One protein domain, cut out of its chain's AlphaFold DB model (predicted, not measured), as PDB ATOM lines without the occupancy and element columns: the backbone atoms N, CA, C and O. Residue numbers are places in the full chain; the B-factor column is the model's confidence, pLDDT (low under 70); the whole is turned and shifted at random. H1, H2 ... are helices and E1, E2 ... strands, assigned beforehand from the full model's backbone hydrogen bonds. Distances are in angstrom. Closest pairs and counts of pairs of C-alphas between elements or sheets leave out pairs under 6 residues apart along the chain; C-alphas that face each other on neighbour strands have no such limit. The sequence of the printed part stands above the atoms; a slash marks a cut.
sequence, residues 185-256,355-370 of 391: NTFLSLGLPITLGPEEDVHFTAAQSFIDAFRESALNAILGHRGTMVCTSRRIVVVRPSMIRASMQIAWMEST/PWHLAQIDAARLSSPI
ATOM      1  N   ASN A 185     113.518 267.779 358.617       72.44
ATOM      2  CA  ASN A 185     113.897 266.545 359.299       72.44
ATOM      3  C   ASN A 185     112.739 265.846 360.029       72.44
ATOM      4  O   ASN A 185     112.990 264.978 360.863       72.44
ATOM      5  N   THR A 186     111.478 266.157 359.708       76.00
ATOM      6  CA  THR A 186     110.305 265.559 360.383       76.00
ATOM      7  C   THR A 186     110.320 264.018 360.377       76.00
ATOM      8  O   THR A 186     109.946 263.383 361.357       76.00
ATOM      9  N   PHE A 187     110.811 263.374 359.314       81.06
ATOM     10  CA  PHE A 187     110.930 261.907 359.287       81.06
ATOM     11  C   PHE A 187     112.030 261.378 360.213       81.06
ATOM     12  O   PHE A 187     111.842 260.347 360.859       81.06
ATOM     13  N   LEU A 188     113.154 262.094 360.315       81.50
ATOM     14  CA  LEU A 188     114.271 261.730 361.186       81.50
ATOM     15  C   LEU A 188     113.922 261.937 362.662       81.50
ATOM     16  O   LEU A 188     114.265 261.089 363.483       81.50
ATOM     17  N   SER A 189     113.196 263.008 362.997       81.19
ATOM     18  CA  SER A 189     112.715 263.238 364.365       81.19
ATOM     19  C   SER A 189     111.692 262.185 364.804       81.19
ATOM     20  O   SER A 189     111.640 261.835 365.980       81.19
ATOM     21  N   LEU A 190     110.944 261.614 363.856       77.81
ATOM     22  CA  LEU A 190     110.038 260.484 364.081       77.81
ATOM     23  C   LEU A 190     110.739 259.110 364.046       77.81
ATOM     24  O   LEU A 190     110.078 258.087 364.229       77.81
ATOM     25  N   GLY A 191     112.054 259.060 363.799       83.06
ATOM     26  CA  GLY A 191     112.820 257.813 363.699       83.06
ATOM     27  C   GLY A 191     112.430 256.939 362.501       83.06
ATOM     28  O   GLY A 191     112.636 255.725 362.521       83.06
ATOM     29  N   LEU A 192     111.831 257.530 361.466       83.06
ATOM     30  CA  LEU A 192     111.373 256.815 360.281       83.06
ATOM     31  C   LEU A 192     112.522 256.688 359.276       83.06
ATOM     32  O   LEU A 192     113.154 257.693 358.952       83.06
ATOM     33  N   PRO A 193     112.774 255.490 358.716       83.50
ATOM     34  CA  PRO A 193     113.823 255.271 357.721       83.50
ATOM     35  C   PRO A 193     113.378 255.760 356.329       83.50
ATOM     36  O   PRO A 193     113.489 255.043 355.338       83.50
ATOM     37  N   ILE A 194     112.807 256.963 356.257       84.62
ATOM     38  CA  ILE A 194     112.321 257.582 355.027       84.62
ATOM     39  C   ILE A 194     113.080 258.878 354.836       84.62
ATOM     40  O   ILE A 194     113.018 259.781 355.666       84.62
ATOM     41  N   THR A 195     113.769 258.979 353.711       87.56
ATOM     42  CA  THR A 195     114.367 260.230 353.265       87.56
ATOM     43  C   THR A 195     113.367 260.983 352.400       87.56
ATOM     44  O   THR A 195     112.742 260.389 351.511       87.56
ATOM     45  N   LEU A 196     113.229 262.284 352.654       89.19
ATOM     46  CA  LEU A 196     112.542 263.198 351.747       89.19
ATOM     47  C   LEU A 196     113.283 263.250 350.412       89.19
ATOM     48  O   LEU A 196     114.515 263.274 350.373       89.19
ATOM     49  N   GLY A 197     112.528 263.236 349.317       87.69
ATOM     50  CA  GLY A 197     113.080 263.549 348.006       87.69
ATOM     51  C   GLY A 197     113.566 265.007 347.937       87.69
ATOM     52  O   GLY A 197     113.067 265.849 348.677       87.69
ATOM     53  N   PRO A 198     114.492 265.338 347.019       84.94
ATOM     54  CA  PRO A 198     115.065 266.686 346.885       84.94
ATOM     55  C   PRO A 198     114.060 267.793 346.496       84.94
ATOM     56  O   PRO A 198     114.423 268.958 346.514       84.94
ATOM     57  N   GLU A 199     112.814 267.435 346.171       88.75
ATOM     58  CA  GLU A 199     111.711 268.329 345.764       88.75
ATOM     59  C   GLU A 199     110.395 267.919 346.468       88.75
ATOM     60  O   GLU A 199     109.293 268.054 345.930       88.75
ATOM     61  N   GLU A 200     110.505 267.241 347.612       90.25
ATOM     62  CA  GLU A 200     109.361 266.731 348.360       90.25
ATOM     63  C   GLU A 200     109.082 267.636 349.563       90.25
ATOM     64  O   GLU A 200     109.783 267.573 350.571       90.25
ATOM     65  N   ASP A 201     108.031 268.446 349.458       92.44
ATOM     66  CA  ASP A 201     107.596 269.331 350.536       92.44
ATOM     67  C   ASP A 201     106.588 268.624 351.445       92.44
ATOM     68  O   ASP A 201     105.711 267.888 350.980       92.44
ATOM     69  N   VAL A 202     106.693 268.857 352.754       93.00
ATOM     70  CA  VAL A 202     105.731 268.361 353.749       93.00
ATOM     71  C   VAL A 202     104.580 269.359 353.856       93.00
ATOM     72  O   VAL A 202     104.771 270.493 354.280       93.00
ATOM     73  N   HIS A 203     103.365 268.934 353.503       93.44
ATOM     74  CA  HIS A 203     102.178 269.788 353.612       93.44
ATOM     75  C   HIS A 203     101.635 269.820 355.039       93.44
ATOM     76  O   HIS A 203     101.280 270.880 355.549       93.44
ATOM     77  N   PHE A 204     101.549 268.657 355.686       94.56
ATOM     78  CA  PHE A 204     101.158 268.561 357.088       94.56
ATOM     79  C   PHE A 204     101.575 267.226 357.703       94.56
ATOM     80  O   PHE A 204     101.746 266.214 357.015       94.56
ATOM     81  N   THR A 205     101.644 267.228 359.032       94.12
ATOM     82  CA  THR A 205     101.803 266.029 359.853       94.12
ATOM     83  C   THR A 205     100.634 265.936 360.822       94.12
ATOM     84  O   THR A 205     100.290 266.907 361.490       94.12
ATOM     85  N   ALA A 206     100.010 264.765 360.898       94.88
ATOM     86  CA  ALA A 206      98.912 264.486 361.810       94.88
ATOM     87  C   ALA A 206      99.275 263.301 362.709       94.88
ATOM     88  O   ALA A 206      99.494 262.189 362.230       94.88
ATOM     89  N   ALA A 207      99.310 263.530 364.020       94.94
ATOM     90  CA  ALA A 207      99.496 262.480 365.016       94.94
ATOM     91  C   ALA A 207      98.139 261.990 365.547       94.94
ATOM     92  O   ALA A 207      97.182 262.758 365.665       94.94
ATOM     93  N   GLN A 208      98.040 260.703 365.874       95.62
ATOM     94  CA  GLN A 208      96.889 260.162 366.592       95.62
ATOM     95  C   GLN A 208      96.873 260.685 368.028       95.62
ATOM     96  O   GLN A 208      97.889 260.669 368.724       95.62
ATOM     97  N   SER A 209      95.691 261.077 368.501       94.62
ATOM     98  CA  SER A 209      95.474 261.321 369.927       94.62
ATOM     99  C   SER A 209      95.563 260.013 370.727       94.62
ATOM    100  O   SER A 209      95.416 258.919 370.174       94.62
ATOM    101  N   PHE A 210      95.726 260.106 372.051       94.00
ATOM    102  CA  PHE A 210      95.632 258.933 372.931       94.00
ATOM    103  C   PHE A 210      94.313 258.171 372.727       94.00
ATOM    104  O   PHE A 210      94.314 256.945 372.662       94.00
ATOM    105  N   ILE A 211      93.190 258.883 372.573       92.00
ATOM    106  CA  ILE A 211      91.868 258.271 372.374       92.00
ATOM    107  C   ILE A 211      91.804 257.531 371.033       92.00
ATOM    108  O   ILE A 211      91.227 256.445 370.959       92.00
ATOM    109  N   ASP A 212      92.406 258.081 369.978       93.50
ATOM    110  CA  ASP A 212      92.458 257.430 368.666       93.50
ATOM    111  C   ASP A 212      93.347 256.183 368.685       93.50
ATOM    112  O   ASP A 212      92.926 255.128 368.207       93.50
ATOM    113  N   ALA A 213      94.512 256.264 369.330       93.31
ATOM    114  CA  ALA A 213      95.373 255.107 369.551       93.31
ATOM    115  C   ALA A 213      94.665 254.042 370.407       93.31
ATOM    116  O   ALA A 213      94.692 252.863 370.067       93.31
ATOM    117  N   PHE A 214      93.952 254.441 371.468       91.31
ATOM    118  CA  PHE A 214      93.230 253.530 372.366       91.31
ATOM    119  C   PHE A 214      92.098 252.809 371.631       91.31
ATOM    120  O   PHE A 214      91.853 251.617 371.835       91.31
ATOM    121  N   ARG A 215      91.439 253.517 370.707       91.00
ATOM    122  CA  ARG A 215      90.462 252.938 369.782       91.00
ATOM    123  C   ARG A 215      91.093 251.956 368.810       91.00
ATOM    124  O   ARG A 215      90.387 251.072 368.339       91.00
ATOM    125  N   GLU A 216      92.359 252.052 368.462       90.25
ATOM    126  CA  GLU A 216      92.985 251.040 367.614       90.25
ATOM    127  C   GLU A 216      93.471 249.856 368.456       90.25
ATOM    128  O   GLU A 216      93.069 248.715 368.223       90.25
ATOM    129  N   SER A 217      94.236 250.151 369.505       89.94
ATOM    130  CA  SER A 217      94.786 249.200 370.462       89.94
ATOM    131  C   SER A 217      95.009 249.880 371.816       89.94
ATOM    132  O   SER A 217      95.878 250.740 371.959       89.94
ATOM    133  N   ALA A 218      94.262 249.453 372.838       89.44
ATOM    134  CA  ALA A 218      94.396 249.974 374.201       89.44
ATOM    135  C   ALA A 218      95.823 249.816 374.750       89.44
ATOM    136  O   ALA A 218      96.343 250.731 375.379       89.44
ATOM    137  N   LEU A 219      96.476 248.683 374.462       90.75
ATOM    138  CA  LEU A 219      97.850 248.428 374.897       90.75
ATOM    139  C   LEU A 219      98.845 249.382 374.233       90.75
ATOM    140  O   LEU A 219      99.686 249.943 374.926       90.75
ATOM    141  N   ASN A 220      98.716 249.628 372.924       89.94
ATOM    142  CA  ASN A 220      99.592 250.581 372.238       89.94
ATOM    143  C   ASN A 220      99.420 251.989 372.819       89.94
ATOM    144  O   ASN A 220     100.405 252.665 373.090       89.94
ATOM    145  N   ALA A 221      98.180 252.408 373.075       91.50
ATOM    146  CA  ALA A 221      97.909 253.723 373.644       91.50
ATOM    147  C   ALA A 221      98.521 253.904 375.038       91.50
ATOM    148  O   ALA A 221      99.113 254.947 375.305       91.50
ATOM    149  N   ILE A 222      98.416 252.886 375.902       92.50
ATOM    150  CA  ILE A 222      99.006 252.895 377.251       92.50
ATOM    151  C   ILE A 222     100.536 252.967 377.185       92.50
ATOM    152  O   ILE A 222     101.144 253.671 377.983       92.50
ATOM    153  N   LEU A 223     101.154 252.295 376.213       92.88
ATOM    154  CA  LEU A 223     102.601 252.355 375.979       92.88
ATOM    155  C   LEU A 223     103.061 253.648 375.285       92.88
ATOM    156  O   LEU A 223     104.238 253.784 374.975       92.88
ATOM    157  N   GLY A 224     102.155 254.585 374.989       92.69
ATOM    158  CA  GLY A 224     102.485 255.818 374.268       92.69
ATOM    159  C   GLY A 224     102.719 255.624 372.765       92.69
ATOM    160  O   GLY A 224     103.096 256.563 372.070       92.69
ATOM    161  N   HIS A 225     102.453 254.434 372.228       93.19
ATOM    162  CA  HIS A 225     102.588 254.128 370.809       93.19
ATOM    163  C   HIS A 225     101.408 254.734 370.034       93.19
ATOM    164  O   HIS A 225     100.322 254.153 369.966       93.19
ATOM    165  N   ARG A 226     101.632 255.908 369.433       94.38
ATOM    166  CA  ARG A 226     100.648 256.652 368.631       94.38
ATOM    167  C   ARG A 226     101.027 256.612 367.150       94.38
ATOM    168  O   ARG A 226     102.202 256.705 366.806       94.38
ATOM    169  N   GLY A 227     100.046 256.435 366.270       94.94
ATOM    170  CA  GLY A 227     100.268 256.499 364.828       94.94
ATOM    171  C   GLY A 227     100.467 257.927 364.333       94.94
ATOM    172  O   GLY A 227      99.887 258.863 364.879       94.94
ATOM    173  N   THR A 228     101.229 258.074 363.255       95.50
ATOM    174  CA  THR A 228     101.493 259.365 362.612       95.50
ATOM    175  C   THR A 228     101.266 259.243 361.115       95.50
ATOM    176  O   THR A 228     101.672 258.263 360.488       95.50
ATOM    177  N   MET A 229     100.615 260.244 360.538       96.06
ATOM    178  CA  MET A 229     100.472 260.422 359.103       96.06
ATOM    179  C   MET A 229     101.249 261.660 358.678       96.06
ATOM    180  O   MET A 229     101.072 262.730 359.254       96.06
ATOM    181  N   VAL A 230     102.075 261.513 357.653       95.44
ATOM    182  CA  VAL A 230     102.800 262.615 357.023       95.44
ATOM    183  C   VAL A 230     102.328 262.707 355.583       95.44
ATOM    184  O   VAL A 230     102.406 261.731 354.835       95.44
ATOM    185  N   CYS A 231     101.801 263.867 355.210       95.56
ATOM    186  CA  CYS A 231     101.408 264.153 353.840       95.56
ATOM    187  C   CYS A 231     102.474 265.024 353.190       95.56
ATOM    188  O   CYS A 231     102.753 266.129 353.663       95.56
ATOM    189  N   THR A 232     103.039 264.541 352.092       95.19
ATOM    190  CA  THR A 232     103.999 265.280 351.275       95.19
ATOM    191  C   THR A 232     103.427 265.576 349.895       95.19
ATOM    192  O   THR A 232     102.349 265.089 349.546       95.19
ATOM    193  N   SER A 233     104.147 266.361 349.096       94.44
ATOM    194  CA  SER A 233     103.766 266.669 347.712       94.44
ATOM    195  C   SER A 233     103.689 265.427 346.811       94.44
ATOM    196  O   SER A 233     103.003 265.437 345.792       94.44
ATOM    197  N   ARG A 234     104.367 264.328 347.179       93.75
ATOM    198  CA  ARG A 234     104.456 263.107 346.356       93.75
ATOM    199  C   ARG A 234     103.769 261.891 346.952       93.75
ATOM    200  O   ARG A 234     103.388 260.983 346.211       93.75
ATOM    201  N   ARG A 235     103.635 261.813 348.274       94.56
ATOM    202  CA  ARG A 235     103.126 260.614 348.945       94.56
ATOM    203  C   ARG A 235     102.496 260.927 350.289       94.56
ATOM    204  O   ARG A 235     102.816 261.892 350.972       94.56
ATOM    205  N   ILE A 236     101.624 260.023 350.693       95.69
ATOM    206  CA  ILE A 236     101.062 259.964 352.028       95.69
ATOM    207  C   ILE A 236     101.709 258.781 352.731       95.69
ATOM    208  O   ILE A 236     101.578 257.634 352.300       95.69
ATOM    209  N   VAL A 237     102.418 259.062 353.817       95.81
ATOM    210  CA  VAL A 237     103.038 258.051 354.665       95.81
ATOM    211  C   VAL A 237     102.202 257.906 355.923       95.81
ATOM    212  O   VAL A 237     101.971 258.878 356.633       95.81
ATOM    213  N   VAL A 238     101.780 256.684 356.226       96.19
ATOM    214  CA  VAL A 238     101.088 256.351 357.469       96.19
ATOM    215  C   VAL A 238     101.914 255.339 358.238       96.19
ATOM    216  O   VAL A 238     102.177 254.231 357.769       96.19
ATOM    217  N   VAL A 239     102.290 255.716 359.451       95.06
ATOM    218  CA  VAL A 239     103.037 254.882 360.383       95.06
ATOM    219  C   VAL A 239     102.102 254.508 361.515       95.06
ATOM    220  O   VAL A 239     101.606 255.371 362.236       95.06
ATOM    221  N   ARG A 240     101.855 253.210 361.677       94.25
ATOM    222  CA  ARG A 240     101.090 252.662 362.796       94.25
ATOM    223  C   ARG A 240     102.029 251.830 363.662       94.25
ATOM    224  O   ARG A 240     102.460 250.755 363.228       94.25
ATOM    225  N   PRO A 241     102.370 252.290 364.873       87.38
ATOM    226  CA  PRO A 241     103.134 251.465 365.782       87.38
ATOM    227  C   PRO A 241     102.267 250.287 366.236       87.38
ATOM    228  O   PRO A 241     101.064 250.402 366.470       87.38
ATOM    229  N   SER A 242     102.886 249.123 366.355       87.12
ATOM    230  CA  SER A 242     102.267 247.923 366.905       87.12
ATOM    231  C   SER A 242     103.309 247.198 367.736       87.12
ATOM    232  O   SER A 242     104.495 247.256 367.419       87.12
ATOM    233  N   MET A 243     102.869 246.536 368.811       84.19
ATOM    234  CA  MET A 243     103.774 245.856 369.743       84.19
ATOM    235  C   MET A 243     104.645 244.790 369.073       84.19
ATOM    236  O   MET A 243     105.746 244.527 369.537       84.19
ATOM    237  N   ILE A 244     104.150 244.163 368.000       86.88
ATOM    238  CA  ILE A 244     104.841 243.038 367.352       86.88
ATOM    239  C   ILE A 244     105.602 243.509 366.112       86.88
ATOM    240  O   ILE A 244     106.727 243.077 365.871       86.88
ATOM    241  N   ARG A 245     104.982 244.365 365.294       83.81
ATOM    242  CA  ARG A 245     105.569 244.889 364.055       83.81
ATOM    243  C   ARG A 245     105.034 246.282 363.794       83.81
ATOM    244  O   ARG A 245     103.830 246.429 363.599       83.81
ATOM    245  N   ALA A 246     105.917 247.275 363.732       84.88
ATOM    246  CA  ALA A 246     105.559 248.574 363.182       84.88
ATOM    247  C   ALA A 246     105.057 248.378 361.744       84.88
ATOM    248  O   ALA A 246     105.723 247.746 360.923       84.88
ATOM    249  N   SER A 247     103.853 248.869 361.462       90.75
ATOM    250  CA  SER A 247     103.275 248.841 360.124       90.75
ATOM    251  C   SER A 247     103.460 250.212 359.511       90.75
ATOM    252  O   SER A 247     102.946 251.200 360.030       90.75
ATOM    253  N   MET A 248     104.135 250.266 358.373       94.00
ATOM    254  CA  MET A 248     104.279 251.484 357.596       94.00
ATOM    255  C   MET A 248     103.650 251.276 356.225       94.00
ATOM    256  O   MET A 248     103.892 250.264 355.572       94.00
ATOM    257  N   GLN A 249     102.807 252.215 355.819       95.44
ATOM    258  CA  GLN A 249     102.139 252.211 354.524       95.44
ATOM    259  C   GLN A 249     102.455 253.520 353.815       95.44
ATOM    260  O   GLN A 249     102.412 254.585 354.428       95.44
ATOM    261  N   ILE A 250     102.785 253.430 352.532       94.88
ATOM    262  CA  ILE A 250     103.053 254.585 351.680       94.88
ATOM    263  C   ILE A 250     102.065 254.522 350.521       94.88
ATOM    264  O   ILE A 250     102.019 253.516 349.818       94.88
ATOM    265  N   ALA A 251     101.296 255.587 350.325       95.56
ATOM    266  CA  ALA A 251     100.461 255.782 349.148       95.56
ATOM    267  C   ALA A 251     101.059 256.906 348.298       95.56
ATOM    268  O   ALA A 251     101.213 258.028 348.774       95.56
ATOM    269  N   TRP A 252     101.408 256.614 347.046       94.75
ATOM    270  CA  TRP A 252     101.924 257.619 346.115       94.75
ATOM    271  C   TRP A 252     100.778 258.455 345.561       94.75
ATOM    272  O   TRP A 252      99.841 257.887 344.996       94.75
ATOM    273  N   MET A 253     100.867 259.781 345.678       92.62
ATOM    274  CA  MET A 253      99.811 260.725 345.290       92.62
ATOM    275  C   MET A 253      99.372 260.552 343.832       92.62
ATOM    276  O   MET A 253      98.182 260.614 343.539       92.62
ATOM    277  N   GLU A 254     100.306 260.238 342.937       92.00
ATOM    278  CA  GLU A 254     100.038 259.988 341.513       92.00
ATOM    279  C   GLU A 254      99.091 258.805 341.280       92.00
ATOM    280  O   GLU A 254      98.232 258.847 340.405       92.00
ATOM    281  N   SER A 255      99.211 257.768 342.107       90.56
ATOM    282  CA  SER A 255      98.389 256.555 342.033       90.56
ATOM    283  C   SER A 255      97.098 256.639 342.849       90.56
ATOM    284  O   SER A 255      96.314 255.688 342.861       90.56
ATOM    285  N   THR A 256      96.877 257.738 343.581       92.88
ATOM    286  CA  THR A 256      95.677 257.872 344.414       92.88
ATOM    287  C   THR A 256      94.454 258.119 343.540       92.88
ATOM    288  O   THR A 256      94.331 259.139 342.861       92.88
ATOM    289  N   PRO A 355      88.057 268.567 356.944       96.00
ATOM    290  CA  PRO A 355      88.021 269.055 355.565       96.00
ATOM    291  C   PRO A 355      89.259 269.856 355.148       96.00
ATOM    292  O   PRO A 355      89.679 269.771 354.001       96.00
ATOM    293  N   TRP A 356      89.889 270.575 356.084       95.69
ATOM    294  CA  TRP A 356      91.133 271.301 355.820       95.69
ATOM    295  C   TRP A 356      92.265 270.375 355.351       95.69
ATOM    296  O   TRP A 356      92.941 270.680 354.377       95.69
ATOM    297  N   HIS A 357      92.419 269.207 355.977       96.19
ATOM    298  CA  HIS A 357      93.445 268.234 355.597       96.19
ATOM    299  C   HIS A 357      93.173 267.645 354.208       96.19
ATOM    300  O   HIS A 357      94.102 267.447 353.435       96.19
ATOM    301  N   LEU A 358      91.899 267.411 353.864       96.12
ATOM    302  CA  LEU A 358      91.520 266.991 352.509       96.12
ATOM    303  C   LEU A 358      91.877 268.057 351.471       96.12
ATOM    304  O   LEU A 358      92.428 267.716 350.432       96.12
ATOM    305  N   ALA A 359      91.614 269.333 351.765       96.00
ATOM    306  CA  ALA A 359      91.973 270.433 350.875       96.00
ATOM    307  C   ALA A 359      93.495 270.545 350.679       96.00
ATOM    308  O   ALA A 359      93.941 270.828 349.573       96.00
ATOM    309  N   GLN A 360      94.295 270.278 351.718       95.38
ATOM    310  CA  GLN A 360      95.756 270.231 351.595       95.38
ATOM    311  C   GLN A 360      96.229 269.059 350.728       95.38
ATOM    312  O   GLN A 360      97.123 269.241 349.910       95.38
ATOM    313  N   ILE A 361      95.619 267.877 350.864       95.19
ATOM    314  CA  ILE A 361      95.928 266.722 350.005       95.19
ATOM    315  C   ILE A 361      95.561 267.016 348.546       95.19
ATOM    316  O   ILE A 361      96.322 266.686 347.640       95.19
ATOM    317  N   ASP A 362      94.413 267.648 348.315       95.50
ATOM    318  CA  ASP A 362      93.971 268.031 346.974       95.50
ATOM    319  C   ASP A 362      94.909 269.081 346.355       95.50
ATOM    320  O   ASP A 362      95.378 268.920 345.229       95.50
ATOM    321  N   ALA A 363      95.302 270.098 347.129       92.75
ATOM    322  CA  ALA A 363      96.295 271.084 346.707       92.75
ATOM    323  C   ALA A 363      97.662 270.445 346.399       92.75
ATOM    324  O   ALA A 363      98.273 270.786 345.387       92.75
ATOM    325  N   ALA A 364      98.114 269.494 347.224       92.12
ATOM    326  CA  ALA A 364      99.343 268.728 347.008       92.12
ATOM    327  C   ALA A 364      99.285 267.887 345.724       92.12
ATOM    328  O   ALA A 364     100.261 267.769 344.986       92.12
ATOM    329  N   ARG A 365      98.114 267.319 345.419       90.81
ATOM    330  CA  ARG A 365      97.892 266.573 344.178       90.81
ATOM    331  C   ARG A 365      98.026 267.474 342.953       90.81
ATOM    332  O   ARG A 365      98.625 267.062 341.964       90.81
ATOM    333  N   LEU A 366      97.477 268.687 343.023       89.75
ATOM    334  CA  LEU A 366      97.516 269.672 341.939       89.75
ATOM    335  C   LEU A 366      98.898 270.309 341.755       89.75
ATOM    336  O   LEU A 366      99.233 270.711 340.643       89.75
ATOM    337  N   SER A 367      99.698 270.408 342.819       86.31
ATOM    338  CA  SER A 367     101.060 270.943 342.744       86.31
ATOM    339  C   SER A 367     102.080 269.933 342.219       86.31
ATOM    340  O   SER A 367     103.192 270.338 341.876       86.31
ATOM    341  N   SER A 368     101.731 268.643 342.122       83.06
ATOM    342  CA  SER A 368     102.641 267.624 341.600       83.06
ATOM    343  C   SER A 368     102.963 267.891 340.117       83.06
ATOM    344  O   SER A 368     102.081 267.768 339.262       83.06
ATOM    345  N   PRO A 369     104.225 268.214 339.764       71.31
ATOM    346  CA  PRO A 369     104.610 268.608 338.403       71.31
ATOM    347  C   PRO A 369     104.454 267.474 337.374       71.31
ATOM    348  O   PRO A 369     104.385 267.725 336.168       71.31
ATOM    349  N   ILE A 370     104.355 266.229 337.849       64.06
ATOM    350  CA  ILE A 370     104.185 265.018 337.035       64.06
ATOM    351  C   ILE A 370     102.729 264.860 336.564       64.06
ATOM    352  O   ILE A 370     102.478 264.181 335.574       64.06
TER     353      ILE A 370
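Overview. This is residues 185 to 256 and 355 to 370 of the 391 residues of the protein "GYF_2 domain-containing protein" of Planctomycetaceae bacterium (UniProt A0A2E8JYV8). A slab of four antiparallel strands has H4 over one face, lengthwise above E1 and E2, while two short helices, H2 and H3, form a small head beyond one end of the strands. The tiny H1 only grazes the sheet, with its residues 186 to 187, and residues 190 to 201 after it are a long stretch with no named element. The 88 printed residues hold, in order, H1 E1 H2 H3 E2 E3 E4 H4; the sheet order is E1 - E2 - E3 - E4 and the class is mixed. The whole is compact, radius of gyration of the C-alphas 13.9 A, spanning 42 by 29 by 21 A.

Along the chain. H1, residues 186 to 189, begins at C-alpha (110.305, 265.559, 360.383). E1 is residues 202 to 207, 14.2 A; H2 210 to 216, 9.9 A; H3 218 to 222; E2 228 to 232, 13.0 A; E3 235 to 240, 16.1 A; E4 247 to 252, 16.6 A. H4, residues 355 to 367, 18.4 A, ends at C-alpha (101.060, 270.943, 342.744).

Arrangement. Within hydrogen-bond range are N 206 and O 229 of E1 and E2, 2.8 A, N 230 and O 237 of hairpin E2 and E3, 2.8 A, and N 238 and O 249 of hairpin E3 and E4, 2.8 A. E2 E3 E4 is a meander, each strand the antiparallel neighbour of the one before. H4 is on the sheet, making two layers, helix and sheet, at a height over the sheet of 9.5 A; it runs along the strands, at 23 degrees to E1 on the local plane. The closest C-alphas of E1 and H4, His 203 and Gln 360, are 6.7 A apart. H2 and H3 touch, closest C-alphas Phe 214 and Ala 221, 4.9 A, and are not on the sheet. In H2, H3 and H4 every O i to N i+4 pair is within hydrogen-bond range; H1 is too short for one.

Size, cuts and confidence. The farthest C-alphas, Ile 222 and Ile 370, are 42.3 A apart. Residues 257 to 354 are not printed; C-alphas 256 and 355 are 17.6 A apart. H1 to E1 is a long link. Residue 370 has pLDDT under 70.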